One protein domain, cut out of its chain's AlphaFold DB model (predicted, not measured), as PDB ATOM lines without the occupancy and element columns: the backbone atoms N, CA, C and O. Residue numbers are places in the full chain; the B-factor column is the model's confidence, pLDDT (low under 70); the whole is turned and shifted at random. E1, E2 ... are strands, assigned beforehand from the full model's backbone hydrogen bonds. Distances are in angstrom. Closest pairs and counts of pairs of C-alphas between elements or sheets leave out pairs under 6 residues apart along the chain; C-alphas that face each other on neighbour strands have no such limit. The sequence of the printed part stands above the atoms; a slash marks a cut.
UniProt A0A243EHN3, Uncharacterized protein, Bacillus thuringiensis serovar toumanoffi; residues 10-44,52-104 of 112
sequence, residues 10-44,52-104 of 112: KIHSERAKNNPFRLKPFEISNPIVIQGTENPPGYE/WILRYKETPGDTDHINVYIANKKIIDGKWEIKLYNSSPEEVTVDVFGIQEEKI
ATOM      1  N   LYS A  10       3.538  20.315 -41.324       53.38
ATOM      2  CA  LYS A  10       2.226  20.922 -41.506       53.38
ATOM      3  C   LYS A  10       1.281  19.766 -41.790       53.38
ATOM      4  O   LYS A  10       1.218  19.247 -42.896       53.38
ATOM      5  N   ILE A  11       0.627  19.293 -40.735       59.31
ATOM      6  CA  ILE A  11      -0.394  18.258 -40.811       59.31
ATOM      7  C   ILE A  11      -1.567  18.885 -41.559       59.31
ATOM      8  O   ILE A  11      -2.354  19.641 -40.988       59.31
ATOM      9  N   HIS A  12      -1.667  18.596 -42.852       71.06
ATOM     10  CA  HIS A  12      -2.778  19.053 -43.672       71.06
ATOM     11  C   HIS A  12      -3.926  18.053 -43.520       71.06
ATOM     12  O   HIS A  12      -3.795  16.883 -43.872       71.06
ATOM     13  N   SER A  13      -5.034  18.485 -42.915       78.69
ATOM     14  CA  SER A  13      -6.261  17.685 -42.846       78.69
ATOM     15  C   SER A  13      -7.136  18.029 -44.042       78.69
ATOM     16  O   SER A  13      -7.689  19.123 -44.092       78.69
ATOM     17  N   GLU A  14      -7.289  17.092 -44.968       83.69
ATOM     18  CA  GLU A  14      -8.076  17.285 -46.182       83.69
ATOM     19  C   GLU A  14      -9.394  16.534 -46.106       83.69
ATOM     20  O   GLU A  14      -9.464  15.376 -45.687       83.69
ATOM     21  N   ARG A  15     -10.463  17.223 -46.493       84.56
ATOM     22  CA  ARG A  15     -11.825  16.711 -46.387       84.56
ATOM     23  C   ARG A  15     -12.081  15.672 -47.481       84.56
ATOM     24  O   ARG A  15     -11.770  15.908 -48.646       84.56
ATOM     25  N   ALA A  16     -12.679  14.534 -47.128       86.75
ATOM     26  CA  ALA A  16     -13.113  13.561 -48.127       86.75
ATOM     27  C   ALA A  16     -14.166  14.181 -49.069       86.75
ATOM     28  O   ALA A  16     -15.033  14.942 -48.632       86.75
ATOM     29  N   LYS A  17     -14.101  13.834 -50.361       81.31
ATOM     30  CA  LYS A  17     -14.863  14.494 -51.441       81.31
ATOM     31  C   LYS A  17     -16.383  14.516 -51.220       81.31
ATOM     32  O   LYS A  17     -17.030  15.479 -51.605       81.31
ATOM     33  N   ASN A  18     -16.930  13.475 -50.593       84.00
ATOM     34  CA  ASN A  18     -18.375  13.283 -50.425       84.00
ATOM     35  C   ASN A  18     -18.838  13.451 -48.970       84.00
ATOM     36  O   ASN A  18     -19.840  12.864 -48.575       84.00
ATOM     37  N   ASN A  19     -18.103  14.217 -48.162       83.62
ATOM     38  CA  ASN A  19     -18.572  14.557 -46.823       83.62
ATOM     39  C   ASN A  19     -19.861  15.408 -46.862       83.62
ATOM     40  O   ASN A  19     -19.991  16.266 -47.739       83.62
ATOM     41  N   PRO A  20     -20.740  15.288 -45.850       90.94
ATOM     42  CA  PRO A  20     -20.687  14.308 -44.763       90.94
ATOM     43  C   PRO A  20     -21.214  12.929 -45.183       90.94
ATOM     44  O   PRO A  20     -22.017  12.811 -46.107       90.94
ATOM     45  N   PHE A  21     -20.819  11.891 -44.448       89.50
ATOM     46  CA  PHE A  21     -21.342  10.537 -44.612       89.50
ATOM     47  C   PHE A  21     -22.388  10.233 -43.543       89.50
ATOM     48  O   PHE A  21     -22.131  10.427 -42.356       89.50
ATOM     49  N   ARG A  22     -23.548   9.722 -43.968       90.12
ATOM     50  CA  ARG A  22     -24.585   9.194 -43.076       90.12
ATOM     51  C   ARG A  22     -24.488   7.679 -43.016       90.12
ATOM     52  O   ARG A  22     -24.397   7.042 -44.065       90.12
ATOM     53  N   LEU A  23     -24.492   7.130 -41.809       90.38
ATOM     54  CA  LEU A  23     -24.409   5.695 -41.555       90.38
ATOM     55  C   LEU A  23     -25.624   5.267 -40.742       90.38
ATOM     56  O   LEU A  23     -25.822   5.748 -39.624       90.38
ATOM     57  N   LYS A  24     -26.414   4.339 -41.277       91.31
ATOM     58  CA  LYS A  24     -27.560   3.764 -40.572       91.31
ATOM     59  C   LYS A  24     -27.105   2.941 -39.361       91.31
ATOM     60  O   LYS A  24     -25.923   2.592 -39.263       91.31
ATOM     61  N   PRO A  25     -28.026   2.614 -38.440       91.94
ATOM     62  CA  PRO A  25     -27.725   1.735 -37.317       91.94
ATOM     63  C   PRO A  25     -27.066   0.427 -37.764       91.94
ATOM     64  O   PRO A  25     -27.574  -0.236 -38.671       91.94
ATOM     65  N   PHE A  26     -25.952   0.058 -37.129       90.88
ATOM     66  CA  PHE A  26     -25.216  -1.189 -37.397       90.88
ATOM     67  C   PHE A  26     -24.783  -1.390 -38.864       90.88
ATOM     68  O   PHE A  26     -24.575  -2.518 -39.316       90.88
ATOM     69  N   GLU A  27     -24.637  -0.305 -39.629       93.19
ATOM     70  CA  GLU A  27     -24.253  -0.345 -41.040       93.19
ATOM     71  C   GLU A  27     -22.734  -0.226 -41.231       93.19
ATOM     72  O   GLU A  27     -22.043   0.526 -40.536       93.19
ATOM     73  N   ILE A  28     -22.218  -0.942 -42.236       93.75
ATOM     74  CA  ILE A  28     -20.894  -0.695 -42.810       93.75
ATOM     75  C   ILE A  28     -21.064   0.201 -44.035       93.75
ATOM     76  O   ILE A  28     -21.788  -0.142 -44.969       93.75
ATOM     77  N   SER A  29     -20.342   1.318 -44.063       92.94
ATOM     78  CA  SER A  29     -20.398   2.286 -45.151       92.94
ATOM     79  C   SER A  29     -20.004   1.686 -46.506       92.94
ATOM     80  O   SER A  29     -19.177   0.769 -46.614       92.94
ATOM     81  N   ASN A  30     -20.490   2.317 -47.575       91.81
ATOM     82  CA  ASN A  30     -19.825   2.223 -48.873       91.81
ATOM     83  C   ASN A  30     -18.363   2.711 -48.761       91.81
ATOM     84  O   ASN A  30     -18.053   3.491 -47.853       91.81
ATOM     85  N   PRO A  31     -17.452   2.268 -49.651       91.94
ATOM     86  CA  PRO A  31     -16.070   2.736 -49.647       91.94
ATOM     87  C   PRO A  31     -15.976   4.267 -49.701       91.94
ATOM     88  O   PRO A  31     -16.503   4.910 -50.609       91.94
ATOM     89  N   ILE A  32     -15.283   4.839 -48.722       90.94
ATOM     90  CA  ILE A  32     -14.962   6.258 -48.629       90.94
ATOM     91  C   ILE A  32     -13.565   6.442 -49.204       90.94
ATOM     92  O   ILE A  32     -12.583   5.945 -48.649       90.94
ATOM     93  N   VAL A  33     -13.489   7.146 -50.332       90.06
ATOM     94  CA  VAL A  33     -12.231   7.413 -51.029       90.06
ATOM     95  C   VAL A  33     -11.621   8.708 -50.509       90.06
ATOM     96  O   VAL A  33     -12.249   9.769 -50.534       90.06
ATOM     97  N   ILE A  34     -10.372   8.615 -50.074       86.19
ATOM     98  CA  ILE A  34      -9.549   9.725 -49.614       86.19
ATOM     99  C   ILE A  34      -8.336   9.779 -50.532       86.19
ATOM    100  O   ILE A  34      -7.635   8.785 -50.725       86.19
ATOM    101  N   GLN A  35      -8.093  10.946 -51.115       80.50
ATOM    102  CA  GLN A  35      -6.975  11.181 -52.016       80.50
ATOM    103  C   GLN A  35      -6.148  12.355 -51.492       80.50
ATOM    104  O   GLN A  35      -6.700  13.312 -50.944       80.50
ATOM    105  N   GLY A  36      -4.822  12.249 -51.623       69.81
ATOM    106  CA  GLY A  36      -3.914  13.361 -51.360       69.81
ATOM    107  C   GLY A  36      -4.289  14.586 -52.199       69.81
ATOM    108  O   GLY A  36      -4.850  14.437 -53.286       69.81
ATOM    109  N   THR A  37      -3.981  15.791 -51.717       69.38
ATOM    110  CA  THR A  37      -4.048  16.972 -52.590       69.38
ATOM    111  C   THR A  37      -3.054  16.789 -53.732       69.38
ATOM    112  O   THR A  37      -2.037  16.117 -53.551       69.38
ATOM    113  N   GLU A  38      -3.364  17.327 -54.915       66.38
ATOM    114  CA  GLU A  38      -2.406  17.309 -56.023       66.38
ATOM    115  C   GLU A  38      -1.066  17.873 -55.545       66.38
ATOM    116  O   GLU A  38      -1.011  18.909 -54.876       66.38
ATOM    117  N   ASN A  39       0.005  17.137 -55.838       63.88
ATOM    118  CA  ASN A  39       1.339  17.469 -55.366       63.88
ATOM    119  C   ASN A  39       1.783  18.798 -55.997       63.88
ATOM    120  O   ASN A  39       1.886  18.868 -57.225       63.88
ATOM    121  N   PRO A  40       2.072  19.848 -55.207       60.44
ATOM    122  CA  PRO A  40       2.720  21.029 -55.753       60.44
ATOM    123  C   PRO A  40       4.120  20.660 -56.285       60.44
ATOM    124  O   PRO A  40       4.749  19.728 -55.775       60.44
ATOM    125  N   PRO A  41       4.649  21.389 -57.288       55.81
ATOM    126  CA  PRO A  41       5.987  21.130 -57.812       55.81
ATOM    127  C   PRO A  41       7.040  21.165 -56.692       55.81
ATOM    128  O   PRO A  41       7.147  22.156 -55.972       55.81
ATOM    129  N   GLY A  42       7.814  20.085 -56.547       57.97
ATOM    130  CA  GLY A  42       8.909  19.982 -55.574       57.97
ATOM    131  C   GLY A  42       8.578  19.304 -54.237       57.97
ATOM    132  O   GLY A  42       9.498  19.112 -53.445       57.97
ATOM    133  N   TYR A  43       7.327  18.894 -53.986       61.47
ATOM    134  CA  TYR A  43       6.951  18.159 -52.769       61.47
ATOM    135  C   TYR A  43       5.992  17.002 -53.071       61.47
ATOM    136  O   TYR A  43       4.983  17.181 -53.748       61.47
ATOM    137  N   GLU A  44       6.266  15.821 -52.512       65.19
ATOM    138  CA  GLU A  44       5.314  14.705 -52.500       65.19
ATOM    139  C   GLU A  44       4.468  14.770 -51.222       65.19
ATOM    140  O   GLU A  44       4.999  14.758 -50.109       65.19
ATOM    141  N   TRP A  52     -12.090  10.748 -38.376       89.75
ATOM    142  CA  TRP A  52     -13.484  11.123 -38.571       89.75
ATOM    143  C   TRP A  52     -13.987  11.856 -37.337       89.75
ATOM    144  O   TRP A  52     -13.527  11.612 -36.222       89.75
ATOM    145  N   ILE A  53     -14.897  12.794 -37.558       87.50
ATOM    146  CA  ILE A  53     -15.506  13.611 -36.512       87.50
ATOM    147  C   ILE A  53     -17.015  13.422 -36.626       87.50
ATOM    148  O   ILE A  53     -17.577  13.599 -37.708       87.50
ATOM    149  N   LEU A  54     -17.651  13.036 -35.520       86.81
ATOM    150  CA  LEU A  54     -19.107  12.994 -35.418       86.81
ATOM    151  C   LEU A  54     -19.641  14.423 -35.427       86.81
ATOM    152  O   LEU A  54     -19.081  15.298 -34.761       86.81
ATOM    153  N   ARG A  55     -20.739  14.655 -36.138       84.19
ATOM    154  CA  ARG A  55     -21.491  15.896 -35.981       84.19
ATOM    155  C   ARG A  55     -22.390  15.784 -34.751       84.19
ATOM    156  O   ARG A  55     -23.087  14.787 -34.572       84.19
ATOM    157  N   TYR A  56     -22.311  16.789 -33.883       73.00
ATOM    158  CA  TYR A  56     -23.180  16.922 -32.713       73.00
ATOM    159  C   TYR A  56     -24.473  17.632 -33.109       73.00
ATOM    160  O   TYR A  56     -24.470  18.373 -34.087       73.00
ATOM    161  N   LYS A  57     -25.548  17.384 -32.348       65.00
ATOM    162  CA  LYS A  57     -26.956  17.745 -32.612       65.00
ATOM    163  C   LYS A  57     -27.205  19.185 -33.086       65.00
ATOM    164  O   LYS A  57     -27.720  20.015 -32.340       65.00
ATOM    165  N   GLU A  58     -26.937  19.440 -34.359       63.38
ATOM    166  CA  GLU A  58     -27.340  20.650 -35.079       63.38
ATOM    167  C   GLU A  58     -28.296  20.308 -36.237       63.38
ATOM    168  O   GLU A  58     -29.105  21.144 -36.640       63.38
ATOM    169  N   THR A  59     -28.267  19.069 -36.747       61.28
ATOM    170  CA  THR A  59     -29.083  18.593 -37.872       61.28
ATOM    171  C   THR A  59     -29.722  17.212 -37.627       61.28
ATOM    172  O   THR A  59     -29.239  16.432 -36.804       61.28
ATOM    173  N   PRO A  60     -30.831  16.863 -38.317       58.28
ATOM    174  CA  PRO A  60     -31.417  15.521 -38.228       58.28
ATOM    175  C   PRO A  60     -30.420  14.433 -38.669       58.28
ATOM    176  O   PRO A  60     -29.915  14.492 -39.793       58.28
ATOM    177  N   GLY A  61     -30.175  13.441 -37.800       63.56
ATOM    178  CA  GLY A  61     -29.165  12.386 -37.997       63.56
ATOM    179  C   GLY A  61     -27.831  12.630 -37.270       63.56
ATOM    180  O   GLY A  61     -26.868  11.895 -37.491       63.56
ATOM    181  N   ASP A  62     -27.755  13.667 -36.433       69.44
ATOM    182  CA  ASP A  62     -26.644  13.907 -35.510       69.44
ATOM    183  C   ASP A  62     -26.930  13.263 -34.144       69.44
ATOM    184  O   ASP A  62     -28.063  13.262 -33.654       69.44
ATOM    185  N   THR A  63     -25.892  12.729 -33.507       64.50
ATOM    186  CA  THR A  63     -26.013  11.862 -32.324       64.50
ATOM    187  C   THR A  63     -25.007  12.236 -31.252       64.50
ATOM    188  O   THR A  63     -23.903  12.682 -31.570       64.50
ATOM    189  N   ASP A  64     -25.329  11.956 -29.993       60.97
ATOM    190  CA  ASP A  64     -24.395  12.174 -28.891       60.97
ATOM    191  C   ASP A  64     -23.512  10.929 -28.680       60.97
ATOM    192  O   ASP A  64     -24.015   9.826 -28.499       60.97
ATOM    193  N   HIS A  65     -22.187  11.119 -28.695       62.47
ATOM    194  CA  HIS A  65     -21.147  10.156 -28.285       62.47
ATOM    195  C   HIS A  65     -21.326   8.699 -28.761       62.47
ATOM    196  O   HIS A  65     -21.496   7.781 -27.959       62.47
ATOM    197  N   ILE A  66     -21.194   8.464 -30.069       71.25
ATOM    198  CA  ILE A  66     -21.196   7.114 -30.653       71.25
ATOM    199  C   ILE A  66     -19.803   6.718 -31.130       71.25
ATOM    200  O   ILE A  66     -19.093   7.496 -31.759       71.25
ATOM    201  N   ASN A  67     -19.423   5.462 -30.912       78.12
ATOM    202  CA  ASN A  67     -18.192   4.941 -31.487       78.12
ATOM    203  C   ASN A  67     -18.412   4.508 -32.945       78.12
ATOM    204  O   ASN A  67     -19.184   3.592 -33.240       78.12
ATOM    205  N   VAL A  68     -17.687   5.150 -33.857       78.94
ATOM    206  CA  VAL A  68     -17.553   4.728 -35.256       78.94
ATOM    207  C   VAL A  68     -16.148   4.172 -35.441       78.94
ATOM    208  O   VAL A  68     -15.181   4.787 -34.992       78.94
ATOM    209  N   TYR A  69     -16.036   3.016 -36.093       86.50
ATOM    210  CA  TYR A  69     -14.771   2.293 -36.250       86.50
ATOM    211  C   TYR A  69     -14.403   2.122 -37.723       86.50
ATOM    212  O   TYR A  69     -15.284   1.968 -38.568       86.50
ATOM    213  N   ILE A  70     -13.106   2.067 -38.037       87.00
ATOM    214  CA  ILE A  70     -12.659   1.581 -39.349       87.00
ATOM    215  C   ILE A  70     -12.900   0.072 -39.414       87.00
ATOM    216  O   ILE A  70     -12.322  -0.689 -38.642       87.00
ATOM    217  N   ALA A  71     -13.715  -0.355 -40.373       77.88
ATOM    218  CA  ALA A  71     -13.957  -1.764 -40.668       77.88
ATOM    219  C   ALA A  71     -12.964  -2.320 -41.700       77.88
ATOM    220  O   ALA A  71     -12.613  -3.497 -41.669       77.88
ATOM    221  N   ASN A  72     -12.519  -1.489 -42.646       83.94
ATOM    222  CA  ASN A  72     -11.560  -1.880 -43.677       83.94
ATOM    223  C   ASN A  72     -10.757  -0.669 -44.169       83.94
ATOM    224  O   ASN A  72     -11.284   0.444 -44.192       83.94
ATOM    225  N   LYS A  73      -9.512  -0.906 -44.589       85.62
ATOM    226  CA  LYS A  73      -8.630   0.062 -45.243       85.62
ATOM    227  C   LYS A  73      -7.868  -0.624 -46.378       85.62
ATOM    228  O   LYS A  73      -7.176  -1.614 -46.147       85.62
ATOM    229  N   LYS A  74      -7.916  -0.038 -47.573       85.81
ATOM    230  CA  LYS A  74      -7.132  -0.431 -48.748       85.81
ATOM    231  C   LYS A  74      -6.392   0.783 -49.308       85.81
ATOM    232  O   LYS A  74      -6.934   1.882 -49.312       85.81
ATOM    233  N   ILE A  75      -5.153   0.590 -49.760       83.19
ATOM    234  CA  ILE A  75      -4.337   1.645 -50.378       83.19
ATOM    235  C   ILE A  75      -4.058   1.241 -51.827       83.19
ATOM    236  O   ILE A  75      -3.517   0.162 -52.059       83.19
ATOM    237  N   ILE A  76      -4.446   2.083 -52.785       80.94
ATOM    238  CA  ILE A  76      -4.264   1.861 -54.227       80.94
ATOM    239  C   ILE A  76      -3.792   3.176 -54.848       80.94
ATOM    240  O   ILE A  76      -4.483   4.183 -54.728       80.94
ATOM    241  N   ASP A  77      -2.612   3.187 -55.472       78.38
ATOM    242  CA  ASP A  77      -2.055   4.355 -56.178       78.38
ATOM    243  C   ASP A  77      -2.075   5.656 -55.352       78.38
ATOM    244  O   ASP A  77      -2.464   6.726 -55.819       78.38
ATOM    245  N   GLY A  78      -1.717   5.559 -54.067       74.06
ATOM    246  CA  GLY A  78      -1.712   6.701 -53.141       74.06
ATOM    247  C   GLY A  78      -3.098   7.156 -52.661       74.06
ATOM    248  O   GLY A  78      -3.183   8.070 -51.838       74.06
ATOM    249  N   LYS A  79      -4.178   6.507 -53.109       82.12
ATOM    250  CA  LYS A  79      -5.549   6.699 -52.617       82.12
ATOM    251  C   LYS A  79      -5.856   5.697 -51.517       82.12
ATOM    252  O   LYS A  79      -5.459   4.535 -51.593       82.12
ATOM    253  N   TRP A  80      -6.559   6.149 -50.491       87.62
ATOM    254  CA  TRP A  80      -7.051   5.296 -49.417       87.62
ATOM    255  C   TRP A  80      -8.546   5.077 -49.610       87.62
ATOM    256  O   TRP A  80      -9.308   6.033 -49.729       87.62
ATOM    257  N   GLU A  81      -8.965   3.822 -49.612       90.50
ATOM    258  CA  GLU A  81     -10.365   3.425 -49.544       90.50
ATOM    259  C   GLU A  81     -10.615   2.855 -48.157       90.50
ATOM    260  O   GLU A  81     -10.002   1.854 -47.776       90.50
ATOM    261  N   ILE A  82     -11.495   3.486 -47.389       92.00
ATOM    262  CA  ILE A  82     -11.873   2.987 -46.067       92.00
ATOM    263  C   ILE A  82     -13.360   2.681 -45.997       92.00
ATOM    264  O   ILE A  82     -14.161   3.242 -46.740       92.00
ATOM    265  N   LYS A  83     -13.739   1.815 -45.064       93.38
ATOM    266  CA  LYS A  83     -15.131   1.635 -44.654       93.38
ATOM    267  C   LYS A  83     -15.266   1.940 -43.176       93.38
ATOM    268  O   LYS A  83     -14.417   1.512 -42.391       93.38
ATOM    269  N   LEU A  84     -16.328   2.641 -42.813       93.44
ATOM    270  CA  LEU A  84     -16.675   2.925 -41.426       93.44
ATOM    271  C   LEU A  84     -17.850   2.050 -40.997       93.44
ATOM    272  O   LEU A  84     -18.772   1.831 -41.777       93.44
ATOM    273  N   TYR A  85     -17.803   1.549 -39.770       93.25
ATOM    274  CA  TYR A  85     -18.893   0.818 -39.138       93.25
ATOM    275  C   TYR A  85     -19.523   1.678 -38.050       93.25
ATOM    276  O   TYR A  85     -18.828   2.127 -37.130       93.25
ATOM    277  N   ASN A  86     -20.831   1.890 -38.157       91.75
ATOM    278  CA  ASN A  86     -21.620   2.487 -37.096       91.75
ATOM    279  C   ASN A  86     -22.002   1.407 -36.082       91.75
ATOM    280  O   ASN A  86     -22.799   0.529 -36.389       91.75
ATOM    281  N   SER A  87     -21.453   1.474 -34.872       89.69
ATOM    282  CA  SER A  87     -21.758   0.494 -33.821       89.69
ATOM    283  C   SER A  87     -23.014   0.814 -33.001       89.69
ATOM    284  O   SER A  87     -23.334   0.073 -32.074       89.69
ATOM    285  N   SER A  88     -23.713   1.907 -33.313       87.19
ATOM    286  CA  SER A  88     -24.872   2.377 -32.558       87.19
ATOM    287  C   SER A  88     -26.208   1.925 -33.151       87.19
ATOM    288  O   SER A  88     -26.305   1.722 -34.365       87.19
ATOM    289  N   PRO A  89     -27.262   1.832 -32.313       87.94
ATOM    290  CA  PRO A  89     -28.650   1.724 -32.762       87.94
ATOM    291  C   PRO A  89     -29.220   2.996 -33.421       87.94
ATOM    292  O   PRO A  89     -30.363   2.964 -33.875       87.94
ATOM    293  N   GLU A  90     -28.474   4.100 -33.484       85.88
ATOM    294  CA  GLU A  90     -28.902   5.372 -34.090       85.88
ATOM    295  C   GLU A  90     -28.186   5.642 -35.422       85.88
ATOM    296  O   GLU A  90     -27.064   5.184 -35.633       85.88
ATOM    297  N   GLU A  91     -28.826   6.384 -36.335       87.81
ATOM    298  CA  GLU A  91     -28.156   6.893 -37.543       87.81
ATOM    299  C   GLU A  91     -27.160   7.990 -37.153       87.81
ATOM    300  O   GLU A  91     -27.528   8.885 -36.401       87.81
ATOM    301  N   VAL A  92     -25.934   7.940 -37.685       87.94
ATOM    302  CA  VAL A  92     -24.876   8.921 -37.393       87.94
ATOM    303  C   VAL A  92     -24.419   9.667 -38.635       87.94
ATOM    304  O   VAL A  92     -24.314   9.092 -39.721       87.94
ATOM    305  N   THR A  93     -24.047  10.932 -38.450       90.00
ATOM    306  CA  THR A  93     -23.417  11.759 -39.482       90.00
ATOM    307  C   THR A  93     -21.955  12.032 -39.128       90.00
ATOM    308  O   THR A  93     -21.643  12.526 -38.043       90.00
ATOM    309  N   VAL A  94     -21.041  11.723 -40.053       88.00
ATOM    310  CA  VAL A  94     -19.593  11.873 -39.850       88.00
ATOM    311  C   VAL A  94     -18.922  12.660 -40.968       88.00
ATOM    312  O   VAL A  94     -19.199  12.462 -42.152       88.00
ATOM    313  N   ASP A  95     -17.983  13.525 -40.596       89.31
ATOM    314  CA  ASP A  95     -17.029  14.121 -41.526       89.31
ATOM    315  C   ASP A  95     -15.710  13.350 -41.470       89.31
ATOM    316  O   ASP A  95     -15.087  13.235 -40.415       89.31
ATOM    317  N   VAL A  96     -15.259  12.849 -42.618       90.06
ATOM    318  CA  VAL A  96     -14.014  12.084 -42.760       90.06
ATOM    319  C   VAL A  96     -12.900  12.956 -43.338       90.06
ATOM    320  O   VAL A  96     -13.111  13.694 -44.303       90.06
ATOM    321  N   PHE A  97     -11.699  12.858 -42.777       88.19
ATOM    322  CA  PHE A  97     -10.540  13.648 -43.182       88.19
ATOM    323  C   PHE A  97      -9.306  12.772 -43.372       88.19
ATOM    324  O   PHE A  97      -8.942  12.005 -42.481       88.19
ATOM    325  N   GLY A  98      -8.614  12.950 -44.494       88.50
ATOM    326  CA  GLY A  98      -7.267  12.429 -44.691       88.50
ATOM    327  C   GLY A  98      -6.243  13.355 -44.053       88.50
ATOM    328  O   GLY A  98      -6.208  14.545 -44.355       88.50
ATOM    329  N   ILE A  99      -5.394  12.817 -43.189       85.94
ATOM    330  CA  ILE A  99      -4.231  13.517 -42.658       85.94
ATOM    331  C   ILE A  99      -3.071  13.304 -43.625       85.94
ATOM    332  O   ILE A  99      -2.650  12.171 -43.864       85.94
ATOM    333  N   GLN A 100      -2.553  14.395 -44.172       82.38
ATOM    334  CA  GLN A 100      -1.439  14.398 -45.107       82.38
ATOM    335  C   GLN A 100      -0.147  14.793 -44.403       82.38
ATOM    336  O   GLN A 100      -0.135  15.664 -43.529       82.38
ATOM    337  N   GLU A 101       0.944  14.160 -44.818       76.38
ATOM    338  CA  GLU A 101       2.299  14.578 -44.479       76.38
ATOM    339  C   GLU A 101       3.079  14.925 -45.748       76.38
ATOM    340  O   GLU A 101       2.907  14.293 -46.798       76.38
ATOM    341  N   GLU A 102       3.927  15.942 -45.636       70.12
ATOM    342  CA  GLU A 102       4.893  16.299 -46.667       70.12
ATOM    343  C   GLU A 102       6.083  15.344 -46.557       70.12
ATOM    344  O   GLU A 102       6.754  15.267 -45.526       70.12
ATOM    345  N   LYS A 103       6.334  14.585 -47.621       61.56
ATOM    346  CA  LYS A 103       7.529  13.762 -47.751       61.56
ATOM    347  C   LYS A 103       8.630  14.658 -48.304       61.56
ATOM    348  O   LYS A 103       8.747  14.865 -49.509       61.56
ATOM    349  N   ILE A 104       9.421  15.219 -47.401       55.09
ATOM    350  CA  ILE A 104      10.677  15.875 -47.759       55.09
ATOM    351  C   ILE A 104      11.628  14.748 -48.176       55.09
ATOM    352  O   ILE A 104      11.708  13.737 -47.476       55.09
TER     353      ILE A 104
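AT A GLANCE: This is residues 10 to 44 and 52 to 104 of the 112 residues of an uncharacterized protein of Bacillus thuringiensis serovar toumanoffi (UniProt A0A243EHN3). This is a narrow, elongated sandwich of two small sheets only partly face to face: in one, the short strands E1, E2 and E4 pair with stretches of the long strand E7; in the other, the hairpin E5 and E6 has short E3 beside E6. The printed part has 88 residues, with no named helix and seven strands, E1 to E7 in order along the chain. Both sheets are antiparallel and the class is all strand, though under half of the residues, 42 of 88, are in named elements. It is only just compact, close to loose, with a radius of gyration of the C-alphas of 14.5 A and spans of 47 by 26 by 18 A.

IN THESE COORDINATES: E1, residues 12 to 15, begins at C-alpha 12 (-2.778, 19.053, -43.672). E2 is residues 21 to 23, E3 residues 32 to 34 and E4 residues 52 to 54. E5, residues 68 to 76, is 23.3 A long and bends by 54 degrees at residue 71. E6, residues 79 to 86, is 22.7 A long. E7, residues 92 to 103, is 34.4 A long and ends at C-alpha 103 (7.529, 13.762, -47.751).

HOW THE PARTS SIT: E7 pairs in staggered fashion: with E2 over residues 92 to 94 (N 21 and O 94, 2.9 A), with E4 over 94 to 96 (N 53 and O 95, 2.9 A) and with E1 over 97 to 100 (N 14 and O 98, 2.8 A). In the other sheet, N 34 and O 80 of E3 and E6 are 2.8 A apart, and N 71 and O 83 of E5 and E6 2.8 A. Between the sheets, whose best planes are 35 degrees apart, the closest C-alphas of E3 and E7 are those of Ile 34 and Gly 98, 6.1 A. E5 and E7 are apart.

THE WHOLE: The C-alphas farthest apart, of Gly 42 and Pro 89, are 47.6 A apart. Residues 45 to 51 are not printed, a gap of 23.7 A between C-alphas 44 and 52. The link E4 to E5 is long. pLDDT is under 70 at residues 10 to 11, 36 to 44, 57 to 65 and 103 to 104.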